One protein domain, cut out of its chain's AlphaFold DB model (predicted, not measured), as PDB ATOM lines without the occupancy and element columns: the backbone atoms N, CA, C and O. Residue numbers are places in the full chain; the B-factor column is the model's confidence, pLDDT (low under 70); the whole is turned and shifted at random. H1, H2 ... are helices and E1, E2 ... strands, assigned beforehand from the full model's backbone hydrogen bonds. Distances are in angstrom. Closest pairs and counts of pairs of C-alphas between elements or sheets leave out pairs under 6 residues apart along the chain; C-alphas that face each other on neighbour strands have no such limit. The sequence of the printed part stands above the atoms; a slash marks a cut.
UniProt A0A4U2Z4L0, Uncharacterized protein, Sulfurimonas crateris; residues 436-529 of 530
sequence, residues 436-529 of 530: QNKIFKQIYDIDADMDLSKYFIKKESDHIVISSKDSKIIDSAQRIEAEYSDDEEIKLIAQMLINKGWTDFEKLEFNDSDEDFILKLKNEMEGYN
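This is residues 436 to 529 of the 530 residues of an uncharacterized protein of Sulfurimonas crateris (UniProt A0A4U2Z4L0). A small sheet of four strands is covered on one face by two helices that run along the strands, H1 over the edge strand E1 and H2 over the E3 and E4 side, while the third helix, H3, packs on H2 and stays off the sheet. The opposite face of the sheet bears no named helix, and a long link without named elements, residues 500 to 514, joins H2 to H3. The printed part has 94 residues with three named helices and four named strands, in the order H1, E1, E2, E3, E4, H2, H3; the sheet runs E1, E2, E3, E4, antiparallel throughout. The class is mixed, helices and strands, and the whole is compact and rounded, with a radius of gyration of the C-alphas of 12.4 A and spans of 30 by 26 by 25 A.

H1, residues 436 to 444, begins with C-alpha 436 at (89.544, -66.843, 5.262) and is 11.9 A long. E1 is residues 456 to 459, 10.2 A; E2 is residues 463 to 467, 12.8 A; E3 is residues 472 to 476, 13.1 A; E4 is residues 479 to 482, 10.1 A, ending with C-alpha 482 at (89.448, -68.156, -12.509). H2, residues 487 to 499, is 18.7 A long. H3, residues 515 to 527, is 18.4 A long and ends with C-alpha 527 at (99.662, -85.265, -5.598).

The strands form a meander, each the antiparallel neighbour of the one before, and each successive pair is a hairpin. Between E1 and E2, N 456 and O 467 are within hydrogen-bond range at 2.7 A; between E2 and E3, N 464 and O 475 at 2.8 A; between E3 and E4, N 474 and O 481 at 2.8 A. H1 and H2 are on the same face of the sheet E1, E2, E3, E4, an arrangement in two layers, with helices on one face of a sheet. H1 lies over E1 at a height over the sheet of 9.0 A; its closest C-alphas to E1 are those of Gln 436 and Ile 457, 6.1 A apart. H2 has a height over the sheet of 10.4 A; it lies over E3, at 9 degrees to it on the local plane, and only just over E4, with 3 of its C-alphas. H1 and H2 are close but not clearly touching, the C-alphas of Tyr 444 and Asn 499 being closest at 6.9 A. H2 and H3 touch at a steep tilt of 55 degrees, the same way, with the C-alphas of Ala 494 and Met 525 closest at 5.5 A. H3 is not on the sheet, and H1 and H3 are apart. In H1, H2 and H3 every O i to N i+4 pair is within hydrogen-bond range.

The two C-alphas farthest apart, those of Ser 461 and Asp 516, are 32.5 A apart. The printed part has no cut. The links from H1 to E1 and from H2 to H3 are long, with 11 and 15 residues. The mean pLDDT of the printed part is 82.1; it is under 70 at residue 436, residues 438 to 439, 447 to 454, 484 to 485 and 528 to 529.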
ATOM      1  N   GLN A 436      89.793 -66.183   6.532       69.81
ATOM      2  CA  GLN A 436      89.544 -66.843   5.262       69.81
ATOM      3  C   GLN A 436      89.706 -68.354   5.359       69.81
ATOM      4  O   GLN A 436      88.853 -69.077   4.860       69.81
ATOM      5  N   ASN A 437      90.728 -68.848   6.061       72.06
ATOM      6  CA  ASN A 437      90.876 -70.286   6.299       72.06
ATOM      7  C   ASN A 437      89.673 -70.864   7.061       72.06
ATOM      8  O   ASN A 437      89.222 -71.967   6.756       72.06
ATOM      9  N   LYS A 438      89.105 -70.107   8.011       63.47
ATOM     10  CA  LYS A 438      87.906 -70.525   8.757       63.47
ATOM     11  C   LYS A 438      86.655 -70.536   7.883       63.47
ATOM     12  O   LYS A 438      85.922 -71.520   7.918       63.47
ATOM     13  N   ILE A 439      86.421 -69.491   7.084       69.50
ATOM     14  CA  ILE A 439      85.287 -69.457   6.146       69.50
ATOM     15  C   ILE A 439      85.407 -70.583   5.124       69.50
ATOM     16  O   ILE A 439      84.427 -71.278   4.874       69.50
ATOM     17  N   PHE A 440      86.595 -70.779   4.553       78.94
ATOM     18  CA  PHE A 440      86.844 -71.847   3.592       78.94
ATOM     19  C   PHE A 440      86.453 -73.201   4.186       78.94
ATOM     20  O   PHE A 440      85.648 -73.916   3.596       78.94
ATOM     21  N   LYS A 441      86.895 -73.492   5.416       71.88
ATOM     22  CA  LYS A 441      86.476 -74.700   6.129       71.88
ATOM     23  C   LYS A 441      84.968 -74.781   6.355       71.88
ATOM     24  O   LYS A 441      84.395 -75.844   6.180       71.88
ATOM     25  N   GLN A 442      84.304 -73.694   6.735       72.88
ATOM     26  CA  GLN A 442      82.844 -73.707   6.906       72.88
ATOM     27  C   GLN A 442      82.095 -73.986   5.592       72.88
ATOM     28  O   GLN A 442      80.997 -74.538   5.618       72.88
ATOM     29  N   ILE A 443      82.651 -73.564   4.457       77.12
ATOM     30  CA  ILE A 443      82.041 -73.733   3.136       77.12
ATOM     31  C   ILE A 443      82.288 -75.139   2.587       77.12
ATOM     32  O   ILE A 443      81.351 -75.758   2.085       77.12
ATOM     33  N   TYR A 444      83.528 -75.619   2.684       78.44
ATOM     34  CA  TYR A 444      83.990 -76.834   2.015       78.44
ATOM     35  C   TYR A 444      84.152 -78.038   2.956       78.44
ATOM     36  O   TYR A 444      84.374 -79.137   2.478       78.44
ATOM     37  N   ASP A 445      84.033 -77.856   4.272       73.88
ATOM     38  CA  ASP A 445      84.297 -78.868   5.315       73.88
ATOM     39  C   ASP A 445      85.727 -79.451   5.304       73.88
ATOM     40  O   ASP A 445      86.019 -80.469   5.928       73.88
ATOM     41  N   ILE A 446      86.661 -78.749   4.654       71.94
ATOM     42  CA  ILE A 446      88.087 -79.088   4.605       71.94
ATOM     43  C   ILE A 446      88.952 -77.905   5.044       71.94
ATOM     44  O   ILE A 446      88.618 -76.740   4.829       71.94
ATOM     45  N   ASP A 447      90.071 -78.194   5.705       66.31
ATOM     46  CA  ASP A 447      91.086 -77.182   6.001       66.31
ATOM     47  C   ASP A 447      91.896 -76.902   4.718       66.31
ATOM     48  O   ASP A 447      92.329 -77.837   4.058       66.31
ATOM     49  N   ALA A 448      92.100 -75.628   4.364       69.69
ATOM     50  CA  ALA A 448      92.945 -75.278   3.220       69.69
ATOM     51  C   ALA A 448      94.433 -75.481   3.544       69.69
ATOM     52  O   ALA A 448      94.890 -75.079   4.622       69.69
ATOM     53  N   ASP A 449      95.211 -76.003   2.593       63.78
ATOM     54  CA  ASP A 449      96.644 -76.289   2.808       63.78
ATOM     55  C   ASP A 449      97.560 -75.056   2.719       63.78
ATOM     56  O   ASP A 449      98.789 -75.169   2.707       63.78
ATOM     57  N   MET A 450      96.982 -73.855   2.681       64.38
ATOM     58  CA  MET A 450      97.712 -72.597   2.546       64.38
ATOM     59  C   MET A 450      97.074 -71.460   3.338       64.38
ATOM     60  O   MET A 450      95.910 -71.541   3.726       64.38
ATOM     61  N   ASP A 451      97.822 -70.377   3.567       61.44
ATOM     62  CA  ASP A 451      97.270 -69.173   4.192       61.44
ATOM     63  C   ASP A 451      96.354 -68.438   3.212       61.44
ATOM     64  O   ASP A 451      96.804 -67.882   2.212       61.44
ATOM     65  N   LEU A 452      95.062 -68.387   3.529       68.31
ATOM     66  CA  LEU A 452      94.080 -67.694   2.707       68.31
ATOM     67  C   LEU A 452      93.924 -66.213   3.078       68.31
ATOM     68  O   LEU A 452      93.054 -65.545   2.524       68.31
ATOM     69  N   SER A 453      94.750 -65.661   3.975       60.78
ATOM     70  CA  SER A 453      94.604 -64.289   4.491       60.78
ATOM     71  C   SER A 453      94.621 -63.177   3.430       60.78
ATOM     72  O   SER A 453      94.137 -62.072   3.710       60.78
ATOM     73  N   LYS A 454      95.146 -63.453   2.226       66.38
ATOM     74  CA  LYS A 454      95.155 -62.534   1.073       66.38
ATOM     75  C   LYS A 454      93.826 -62.475   0.303       66.38
ATOM     76  O   LYS A 454      93.629 -61.542  -0.472       66.38
ATOM     77  N   TYR A 455      92.927 -63.435   0.514       73.56
ATOM     78  CA  TYR A 455      91.672 -63.543  -0.227       73.56
ATOM     79  C   TYR A 455      90.483 -62.944   0.537       73.56
ATOM     80  O   TYR A 455      90.488 -62.733   1.749       73.56
ATOM     81  N   PHE A 456      89.404 -62.695  -0.179       72.19
ATOM     82  CA  PHE A 456      88.073 -62.445   0.334       72.19
ATOM     83  C   PHE A 456      87.211 -63.627  -0.084       72.19
ATOM     84  O   PHE A 456      87.123 -63.916  -1.272       72.19
ATOM     85  N   ILE A 457      86.609 -64.317   0.887       81.19
ATOM     86  CA  ILE A 457      85.758 -65.481   0.631       81.19
ATOM     87  C   ILE A 457      84.327 -65.116   0.988       81.19
ATOM     88  O   ILE A 457      84.025 -64.813   2.146       81.19
ATOM     89  N   LYS A 458      83.445 -65.153  -0.005       78.06
ATOM     90  CA  LYS A 458      82.024 -64.857   0.150       78.06
ATOM     91  C   LYS A 458      81.197 -66.011  -0.383       78.06
ATOM     92  O   LYS A 458      81.401 -66.455  -1.505       78.06
ATOM     93  N   LYS A 459      80.230 -66.453   0.415       78.75
ATOM     94  CA  LYS A 459      79.171 -67.354  -0.035       78.75
ATOM     95  C   LYS A 459      77.976 -66.517  -0.480       78.75
ATOM     96  O   LYS A 459      77.375 -65.832   0.349       78.75
ATOM     97  N   GLU A 460      77.667 -66.562  -1.766       81.44
ATOM     98  CA  GLU A 460      76.426 -66.040  -2.334       81.44
ATOM     99  C   GLU A 460      75.360 -67.152  -2.340       81.44
ATOM    100  O   GLU A 460      75.596 -68.270  -1.875       81.44
ATOM    101  N   SER A 461      74.155 -66.848  -2.825       77.56
ATOM    102  CA  SER A 461      73.041 -67.807  -2.859       77.56
ATOM    103  C   SER A 461      73.314 -69.059  -3.701       77.56
ATOM    104  O   SER A 461      72.788 -70.124  -3.386       77.56
ATOM    105  N   ASP A 462      74.104 -68.930  -4.762       85.25
ATOM    106  CA  ASP A 462      74.287 -69.924  -5.828       85.25
ATOM    107  C   ASP A 462      75.760 -70.222  -6.158       85.25
ATOM    108  O   ASP A 462      76.047 -71.188  -6.868       85.25
ATOM    109  N   HIS A 463      76.696 -69.433  -5.629       90.12
ATOM    110  CA  HIS A 463      78.127 -69.593  -5.867       90.12
ATOM    111  C   HIS A 463      78.968 -69.065  -4.696       90.12
ATOM    112  O   HIS A 463      78.475 -68.393  -3.786       90.12
ATOM    113  N   ILE A 464      80.256 -69.381  -4.713       90.94
ATOM    114  CA  ILE A 464      81.264 -68.898  -3.772       90.94
ATOM    115  C   ILE A 464      82.270 -68.062  -4.558       90.94
ATOM    116  O   ILE A 464      82.734 -68.472  -5.617       90.94
ATOM    117  N   VAL A 465      82.618 -66.890  -4.037       88.00
ATOM    118  CA  VAL A 465      83.640 -66.013  -4.617       88.00
ATOM    119  C   VAL A 465      84.849 -66.002  -3.696       88.00
ATOM    120  O   VAL A 465      84.712 -65.691  -2.512       88.00
ATOM    121  N   ILE A 466      86.020 -66.319  -4.244       89.94
ATOM    122  CA  ILE A 466      87.327 -66.198  -3.597       89.94
ATOM    123  C   ILE A 466      88.135 -65.184  -4.407       89.94
ATOM    124  O   ILE A 466      88.553 -65.477  -5.518       89.94
ATOM    125  N   SER A 467      88.342 -63.976  -3.891       86.69
ATOM    126  CA  SER A 467      88.990 -62.896  -4.652       86.69
ATOM    127  C   SER A 467      90.089 -62.196  -3.867       86.69
ATOM    128  O   SER A 467      89.901 -61.899  -2.693       86.69
ATOM    129  N   SER A 468      91.204 -61.868  -4.506       77.31
ATOM    130  CA  SER A 468      92.232 -60.962  -3.989       77.31
ATOM    131  C   SER A 468      92.244 -59.654  -4.797       77.31
ATOM    132  O   SER A 468      91.331 -59.383  -5.575       77.31
ATOM    133  N   LYS A 469      93.264 -58.809  -4.602       71.75
ATOM    134  CA  LYS A 469      93.453 -57.598  -5.417       71.75
ATOM    135  C   LYS A 469      93.690 -57.927  -6.897       71.75
ATOM    136  O   LYS A 469      93.230 -57.180  -7.754       71.75
ATOM    137  N   ASP A 470      94.408 -59.017  -7.161       75.81
ATOM    138  CA  ASP A 470      94.933 -59.350  -8.488       75.81
ATOM    139  C   ASP A 470      94.313 -60.643  -9.051       75.81
ATOM    140  O   ASP A 470      94.644 -61.052 -10.158       75.81
ATOM    141  N   SER A 471      93.408 -61.288  -8.306       81.12
ATOM    142  CA  SER A 471      92.836 -62.577  -8.688       81.12
ATOM    143  C   SER A 471      91.405 -62.772  -8.221       81.12
ATOM    144  O   SER A 471      90.940 -62.162  -7.252       81.12
ATOM    145  N   LYS A 472      90.693 -63.654  -8.916       88.75
ATOM    146  CA  LYS A 472      89.308 -63.985  -8.616       88.75
ATOM    147  C   LYS A 472      88.996 -65.391  -9.094       88.75
ATOM    148  O   LYS A 472      89.197 -65.700 -10.263       88.75
ATOM    149  N   ILE A 473      88.476 -66.194  -8.175       93.12
ATOM    150  CA  ILE A 473      87.984 -67.550  -8.380       93.12
ATOM    151  C   ILE A 473      86.497 -67.555  -8.020       93.12
ATOM    152  O   ILE A 473      86.094 -67.054  -6.965       93.12
ATOM    153  N   ILE A 474      85.674 -68.116  -8.894       93.25
ATOM    154  CA  ILE A 474      84.235 -68.275  -8.702       93.25
ATOM    155  C   ILE A 474      83.924 -69.765  -8.738       93.25
ATOM    156  O   ILE A 474      84.066 -70.406  -9.775       93.25
ATOM    157  N   ASP A 475      83.459 -70.312  -7.620       92.69
ATOM    158  CA  ASP A 475      82.993 -71.692  -7.526       92.69
ATOM    159  C   ASP A 475      81.466 -71.754  -7.570       92.69
ATOM    160  O   ASP A 475      80.775 -71.273  -6.675       92.69
ATOM    161  N   SER A 476      80.933 -72.351  -8.628       92.25
ATOM    162  CA  SER A 476      79.505 -72.621  -8.811       92.25
ATOM    163  C   SER A 476      79.255 -74.128  -8.803       92.25
ATOM    164  O   SER A 476      80.169 -74.915  -9.021       92.25
ATOM    165  N   ALA A 477      78.005 -74.572  -8.652       86.06
ATOM    166  CA  ALA A 477      77.675 -76.002  -8.543       86.06
ATOM    167  C   ALA A 477      78.345 -76.915  -9.599       86.06
ATOM    168  O   ALA A 477      78.799 -78.001  -9.254       86.06
ATOM    169  N   GLN A 478      78.459 -76.462 -10.853       89.69
ATOM    170  CA  GLN A 478      78.978 -77.252 -11.982       89.69
ATOM    171  C   GLN A 478      80.254 -76.698 -12.632       89.69
ATOM    172  O   GLN A 478      80.723 -77.270 -13.608       89.69
ATOM    173  N   ARG A 479      80.836 -75.606 -12.120       91.62
ATOM    174  CA  ARG A 479      82.046 -75.007 -12.708       91.62
ATOM    175  C   ARG A 479      82.881 -74.247 -11.684       91.62
ATOM    176  O   ARG A 479      82.321 -73.725 -10.722       91.62
ATOM    177  N   ILE A 480      84.180 -74.146 -11.942       92.50
ATOM    178  CA  ILE A 480      85.090 -73.209 -11.275       92.50
ATOM    179  C   ILE A 480      85.668 -72.301 -12.360       92.50
ATOM    180  O   ILE A 480      86.174 -72.796 -13.362       92.50
ATOM    181  N   GLU A 481      85.560 -70.990 -12.177       91.75
ATOM    182  CA  GLU A 481      86.113 -69.978 -13.086       91.75
ATOM    183  C   GLU A 481      87.225 -69.212 -12.371       91.75
ATOM    184  O   GLU A 481      87.043 -68.827 -11.216       91.75
ATOM    185  N   ALA A 482      88.352 -68.962 -13.041       89.12
ATOM    186  CA  ALA A 482      89.448 -68.156 -12.509       89.12
ATOM    187  C   ALA A 482      89.944 -67.153 -13.565       89.12
ATOM    188  O   ALA A 482      90.165 -67.528 -14.711       89.12
ATOM    189  N   GLU A 483      90.089 -65.877 -13.192       78.38
ATOM    190  CA  GLU A 483      90.513 -64.805 -14.121       78.38
ATOM    191  C   GLU A 483      92.049 -64.740 -14.303       78.38
ATOM    192  O   GLU A 483      92.537 -64.307 -15.343       78.38
ATOM    193  N   TYR A 484      92.811 -65.181 -13.296       66.31
ATOM    194  CA  TYR A 484      94.270 -65.346 -13.295       66.31
ATOM    195  C   TYR A 484      94.615 -66.371 -12.205       66.31
ATOM    196  O   TYR A 484      93.918 -66.420 -11.187       66.31
ATOM    197  N   SER A 485      95.615 -67.230 -12.422       67.75
ATOM    198  CA  SER A 485      95.999 -68.263 -11.448       67.75
ATOM    199  C   SER A 485      97.514 -68.406 -11.350       67.75
ATOM    200  O   SER A 485      98.155 -68.918 -12.267       67.75
ATOM    201  N   ASP A 486      98.091 -67.950 -10.239       78.31
ATOM    202  CA  ASP A 486      99.457 -68.310  -9.849       78.31
ATOM    203  C   ASP A 486      99.532 -69.756  -9.302       78.31
ATOM    204  O   ASP A 486      98.518 -70.432  -9.118       78.31
ATOM    205  N   ASP A 487     100.741 -70.264  -9.039       78.94
ATOM    206  CA  ASP A 487     100.925 -71.639  -8.542       78.94
ATOM    207  C   ASP A 487     100.212 -71.887  -7.191       78.94
ATOM    208  O   ASP A 487      99.867 -73.024  -6.860       78.94
ATOM    209  N   GLU A 488      99.981 -70.841  -6.388       78.25
ATOM    210  CA  GLU A 488      99.206 -70.945  -5.149       78.25
ATOM    211  C   GLU A 488      97.704 -71.093  -5.435       78.25
ATOM    212  O   GLU A 488      97.010 -71.883  -4.793       78.25
ATOM    213  N   GLU A 489      97.192 -70.363  -6.415       85.56
ATOM    214  CA  GLU A 489      95.791 -70.410  -6.831       85.56
ATOM    215  C   GLU A 489      95.442 -71.740  -7.492       85.56
ATOM    216  O   GLU A 489      94.386 -72.302  -7.200       85.56
ATOM    217  N   ILE A 490      96.357 -72.310  -8.281       89.19
ATOM    218  CA  ILE A 490      96.190 -73.648  -8.868       89.19
ATOM    219  C   ILE A 490      96.035 -74.711  -7.771       89.19
ATOM    220  O   ILE A 490      95.152 -75.566  -7.864       89.19
ATOM    221  N   LYS A 491      96.817 -74.628  -6.685       87.06
ATOM    222  CA  LYS A 491      96.680 -75.523  -5.518       87.06
ATOM    223  C   LYS A 491      95.325 -75.402  -4.840       87.06
ATOM    224  O   LYS A 491      94.714 -76.407  -4.475       87.06
ATOM    225  N   LEU A 492      94.850 -74.170  -4.674       87.94
ATOM    226  CA  LEU A 492      93.545 -73.914  -4.078       87.94
ATOM    227  C   LEU A 492      92.414 -74.467  -4.958       87.94
ATOM    228  O   LEU A 492      91.506 -75.120  -4.443       87.94
ATOM    229  N   ILE A 493      92.498 -74.272  -6.278       92.19
ATOM    230  CA  ILE A 493      91.545 -74.825  -7.250       92.19
ATOM    231  C   ILE A 493      91.559 -76.358  -7.200       92.19
ATOM    232  O   ILE A 493      90.490 -76.964  -7.126       92.19
ATOM    233  N   ALA A 494      92.735 -76.994  -7.159       90.56
ATOM    234  CA  ALA A 494      92.855 -78.448  -7.031       90.56
ATOM    235  C   ALA A 494      92.136 -78.978  -5.776       90.56
ATOM    236  O   ALA A 494      91.328 -79.904  -5.873       90.56
ATOM    237  N   GLN A 495      92.346 -78.346  -4.613       88.56
ATOM    238  CA  GLN A 495      91.639 -78.699  -3.372       88.56
ATOM    239  C   GLN A 495      90.121 -78.559  -3.507       88.56
ATOM    240  O   GLN A 495      89.372 -79.423  -3.050       88.56
ATOM    241  N   MET A 496      89.655 -77.486  -4.150       90.94
ATOM    242  CA  MET A 496      88.229 -77.251  -4.372       90.94
ATOM    243  C   MET A 496      87.612 -78.327  -5.276       90.94
ATOM    244  O   MET A 496      86.549 -78.853  -4.949       90.94
ATOM    245  N   LEU A 497      88.282 -78.705  -6.369       91.00
ATOM    246  CA  LEU A 497      87.832 -79.765  -7.284       91.00
ATOM    247  C   LEU A 497      87.713 -81.118  -6.575       91.00
ATOM    248  O   LEU A 497      86.667 -81.768  -6.645       91.00
ATOM    249  N   ILE A 498      88.756 -81.509  -5.838       86.38
ATOM    250  CA  ILE A 498      88.786 -82.764  -5.075       86.38
ATOM    251  C   ILE A 498      87.646 -82.797  -4.061       86.38
ATOM    252  O   ILE A 498      86.925 -83.790  -3.970       86.38
ATOM    253  N   ASN A 499      87.425 -81.694  -3.345       84.81
ATOM    254  CA  ASN A 499      86.362 -81.610  -2.352       84.81
ATOM    255  C   ASN A 499      84.954 -81.714  -2.959       84.81
ATOM    256  O   ASN A 499      84.033 -82.233  -2.333       84.81
ATOM    257  N   LYS A 500      84.782 -81.268  -4.206       86.88
ATOM    258  CA  LYS A 500      83.535 -81.446  -4.967       86.88
ATOM    259  C   LYS A 500      83.372 -82.865  -5.526       86.88
ATOM    260  O   LYS A 500      82.370 -83.153  -6.180       86.88
ATOM    261  N   GLY A 501      84.329 -83.756  -5.263       85.88
ATOM    262  CA  GLY A 501      84.357 -85.126  -5.765       85.88
ATOM    263  C   GLY A 501      84.797 -85.230  -7.225       85.88
ATOM    264  O   GLY A 501      84.623 -86.283  -7.838       85.88
ATOM    265  N   TRP A 502      85.346 -84.161  -7.806       90.44
ATOM    266  CA  TRP A 502      85.827 -84.149  -9.187       90.44
ATOM    267  C   TRP A 502      87.291 -84.582  -9.216       90.44
ATOM    268  O   TRP A 502      88.191 -83.780  -9.435       90.44
ATOM    269  N   THR A 503      87.530 -85.858  -8.922       87.38
ATOM    270  CA  THR A 503      88.879 -86.431  -8.783       87.38
ATOM    271  C   THR A 503      89.431 -87.030 -10.077       87.38
ATOM    272  O   THR A 503      90.630 -87.269 -10.179       87.38
ATOM    273  N   ASP A 504      88.573 -87.270 -11.071       88.38
ATOM    274  CA  ASP A 504      88.953 -87.818 -12.373       88.38
ATOM    275  C   ASP A 504      89.294 -86.682 -13.347       88.38
ATOM    276  O   ASP A 504      88.403 -86.088 -13.958       88.38
ATOM    277  N   PHE A 505      90.588 -86.371 -13.462       89.69
ATOM    278  CA  PHE A 505      91.092 -85.259 -14.273       89.69
ATOM    279  C   PHE A 505      90.675 -85.363 -15.745       89.69
ATOM    280  O   PHE A 505      90.334 -84.361 -16.363       89.69
ATOM    281  N   GLU A 506      90.634 -86.579 -16.298       89.56
ATOM    282  CA  GLU A 506      90.304 -86.816 -17.710       89.56
ATOM    283  C   GLU A 506      88.818 -86.538 -18.025       89.56
ATOM    284  O   GLU A 506      88.427 -86.485 -19.190       89.56
ATOM    285  N   LYS A 507      87.976 -86.351 -16.996       90.31
ATOM    286  CA  LYS A 507      86.567 -85.943 -17.130       90.31
ATOM    287  C   LYS A 507      86.342 -84.439 -16.960       90.31
ATOM    288  O   LYS A 507      85.196 -84.001 -17.060       90.31
ATOM    289  N   LEU A 508      87.383 -83.662 -16.666       91.12
ATOM    290  CA  LEU A 508      87.277 -82.212 -16.551       91.12
ATOM    291  C   LEU A 508      87.310 -81.566 -17.939       91.12
ATOM    292  O   LEU A 508      88.169 -81.868 -18.763       91.12
ATOM    293  N   GLU A 509      86.375 -80.649 -18.185       91.56
ATOM    294  CA  GLU A 509      86.368 -79.819 -19.387       91.56
ATOM    295  C   GLU A 509      87.071 -78.487 -19.098       91.56
ATOM    296  O   GLU A 509      86.690 -77.759 -18.180       91.56
ATOM    297  N   PHE A 510      88.092 -78.163 -19.895       91.12
ATOM    298  CA  PHE A 510      88.880 -76.938 -19.766       91.12
ATOM    299  C   PHE A 510      88.514 -75.960 -20.880       91.12
ATOM    300  O   PHE A 510      88.794 -76.209 -22.052       91.12
ATOM    301  N   ASN A 511      87.899 -74.839 -20.505       87.38
ATOM    302  CA  ASN A 511      87.567 -73.751 -21.423       87.38
ATOM    303  C   ASN A 511      88.527 -72.585 -21.190       87.38
ATOM    304  O   ASN A 511      88.821 -72.260 -20.040       87.38
ATOM    305  N   ASP A 512      89.020 -71.981 -22.274       84.88
ATOM    306  CA  ASP A 512      89.895 -70.796 -22.251       84.88
ATOM    307  C   ASP A 512      91.120 -70.913 -21.310       84.88
ATOM    308  O   ASP A 512      91.635 -69.915 -20.814       84.88
ATOM    309  N   SER A 513      91.590 -72.142 -21.065       87.44
ATOM    310  CA  SER A 513      92.727 -72.461 -20.189       87.44
ATOM    311  C   SER A 513      93.980 -72.761 -21.013       87.44
ATOM    312  O   SER A 513      93.893 -73.439 -22.038       87.44
ATOM    313  N   ASP A 514      95.146 -72.290 -20.568       88.19
ATOM    314  CA  ASP A 514      96.419 -72.607 -21.223       88.19
ATOM    315  C   ASP A 514      96.988 -73.980 -20.804       88.19
ATOM    316  O   ASP A 514      96.594 -74.569 -19.794       88.19
ATOM    317  N   GLU A 515      97.912 -74.515 -21.608       89.12
ATOM    318  CA  GLU A 515      98.507 -75.841 -21.376       89.12
ATOM    319  C   GLU A 515      99.329 -75.922 -20.074       89.12
ATOM    320  O   GLU A 515      99.380 -76.992 -19.462       89.12
ATOM    321  N   ASP A 516      99.953 -74.821 -19.630       87.94
ATOM    322  CA  ASP A 516     100.761 -74.790 -18.398       87.94
ATOM    323  C   ASP A 516      99.862 -74.920 -17.163       87.94
ATOM    324  O   ASP A 516     100.135 -75.731 -16.273       87.94
ATOM    325  N   PHE A 517      98.742 -74.196 -17.146       89.88
ATOM    326  CA  PHE A 517      97.711 -74.305 -16.122       89.88
ATOM    327  C   PHE A 517      97.167 -75.734 -16.026       89.88
ATOM    328  O   PHE A 517      97.138 -76.307 -14.934       89.88
ATOM    329  N   ILE A 518      96.785 -76.333 -17.160       92.44
ATOM    330  CA  ILE A 518      96.230 -77.696 -17.212       92.44
ATOM    331  C   ILE A 518      97.244 -78.704 -16.652       92.44
ATOM    332  O   ILE A 518      96.889 -79.547 -15.825       92.44
ATOM    333  N   LEU A 519      98.516 -78.601 -17.050       90.88
ATOM    334  CA  LEU A 519      99.575 -79.495 -16.577       90.88
ATOM    335  C   LEU A 519      99.828 -79.351 -15.070       90.88
ATOM    336  O   LEU A 519      99.949 -80.352 -14.362       90.88
ATOM    337  N   LYS A 520      99.908 -78.118 -14.563       91.31
ATOM    338  CA  LYS A 520     100.115 -77.857 -13.131       91.31
ATOM    339  C   LYS A 520      98.942 -78.341 -12.295       91.31
ATOM    340  O   LYS A 520      99.160 -78.994 -11.279       91.31
ATOM    341  N   LEU A 521      97.714 -78.091 -12.744       92.06
ATOM    342  CA  LEU A 521      96.521 -78.564 -12.057       92.06
ATOM    343  C   LEU A 521      96.482 -80.096 -11.996       92.06
ATOM    344  O   LEU A 521      96.179 -80.648 -10.939       92.06
ATOM    345  N   LYS A 522      96.848 -80.778 -13.091       92.06
ATOM    346  CA  LYS A 522      96.974 -82.242 -13.118       92.06
ATOM    347  C   LYS A 522      97.957 -82.737 -12.061       92.06
ATOM    348  O   LYS A 522      97.607 -83.605 -11.266       92.06
ATOM    349  N   ASN A 523      99.150 -82.142 -12.011       89.06
ATOM    350  CA  ASN A 523     100.187 -82.516 -11.047       89.06
ATOM    351  C   ASN A 523      99.736 -82.304  -9.595       89.06
ATOM    352  O   ASN A 523      99.983 -83.162  -8.748       89.06
ATOM    353  N   GLU A 524      99.066 -81.186  -9.301       89.38
ATOM    354  CA  GLU A 524      98.536 -80.927  -7.959       89.38
ATOM    355  C   GLU A 524      97.448 -81.947  -7.599       89.38
ATOM    356  O   GLU A 524      97.531 -82.562  -6.541       89.38
ATOM    357  N   MET A 525      96.482 -82.213  -8.488       87.19
ATOM    358  CA  MET A 525      95.417 -83.196  -8.238       87.19
ATOM    359  C   MET A 525      95.941 -84.629  -8.057       87.19
ATOM    360  O   MET A 525      95.452 -85.354  -7.191       87.19
ATOM    361  N   GLU A 526      96.945 -85.046  -8.832       83.81
ATOM    362  CA  GLU A 526      97.597 -86.354  -8.676       83.81
ATOM    363  C   GLU A 526      98.384 -86.456  -7.359       83.81
ATOM    364  O   GLU A 526      98.411 -87.523  -6.742       83.81
ATOM    365  N   GLY A 527      98.956 -85.346  -6.879       73.25
ATOM    366  CA  GLY A 527      99.662 -85.265  -5.598       73.25
ATOM    367  C   GLY A 527      98.788 -85.529  -4.364       73.25
ATOM    368  O   GLY A 527      99.319 -85.931  -3.332       73.25
ATOM    369  N   TYR A 528      97.465 -85.366  -4.469       61.25
ATOM    370  CA  TYR A 528      96.504 -85.655  -3.390       61.25
ATOM    371  C   TYR A 528      96.014 -87.112  -3.354       61.25
ATOM    372  O   TYR A 528      95.363 -87.509  -2.389       61.25
ATOM    373  N   ASN A 529      96.308 -87.915  -4.382       50.09
ATOM    374  CA  ASN A 529      95.854 -89.307  -4.488       50.09
ATOM    375  C   ASN A 529      96.822 -90.333  -3.852       50.09
ATOM    376  O   ASN A 529      96.657 -91.536  -4.080       50.09
TER     377      ASN A 529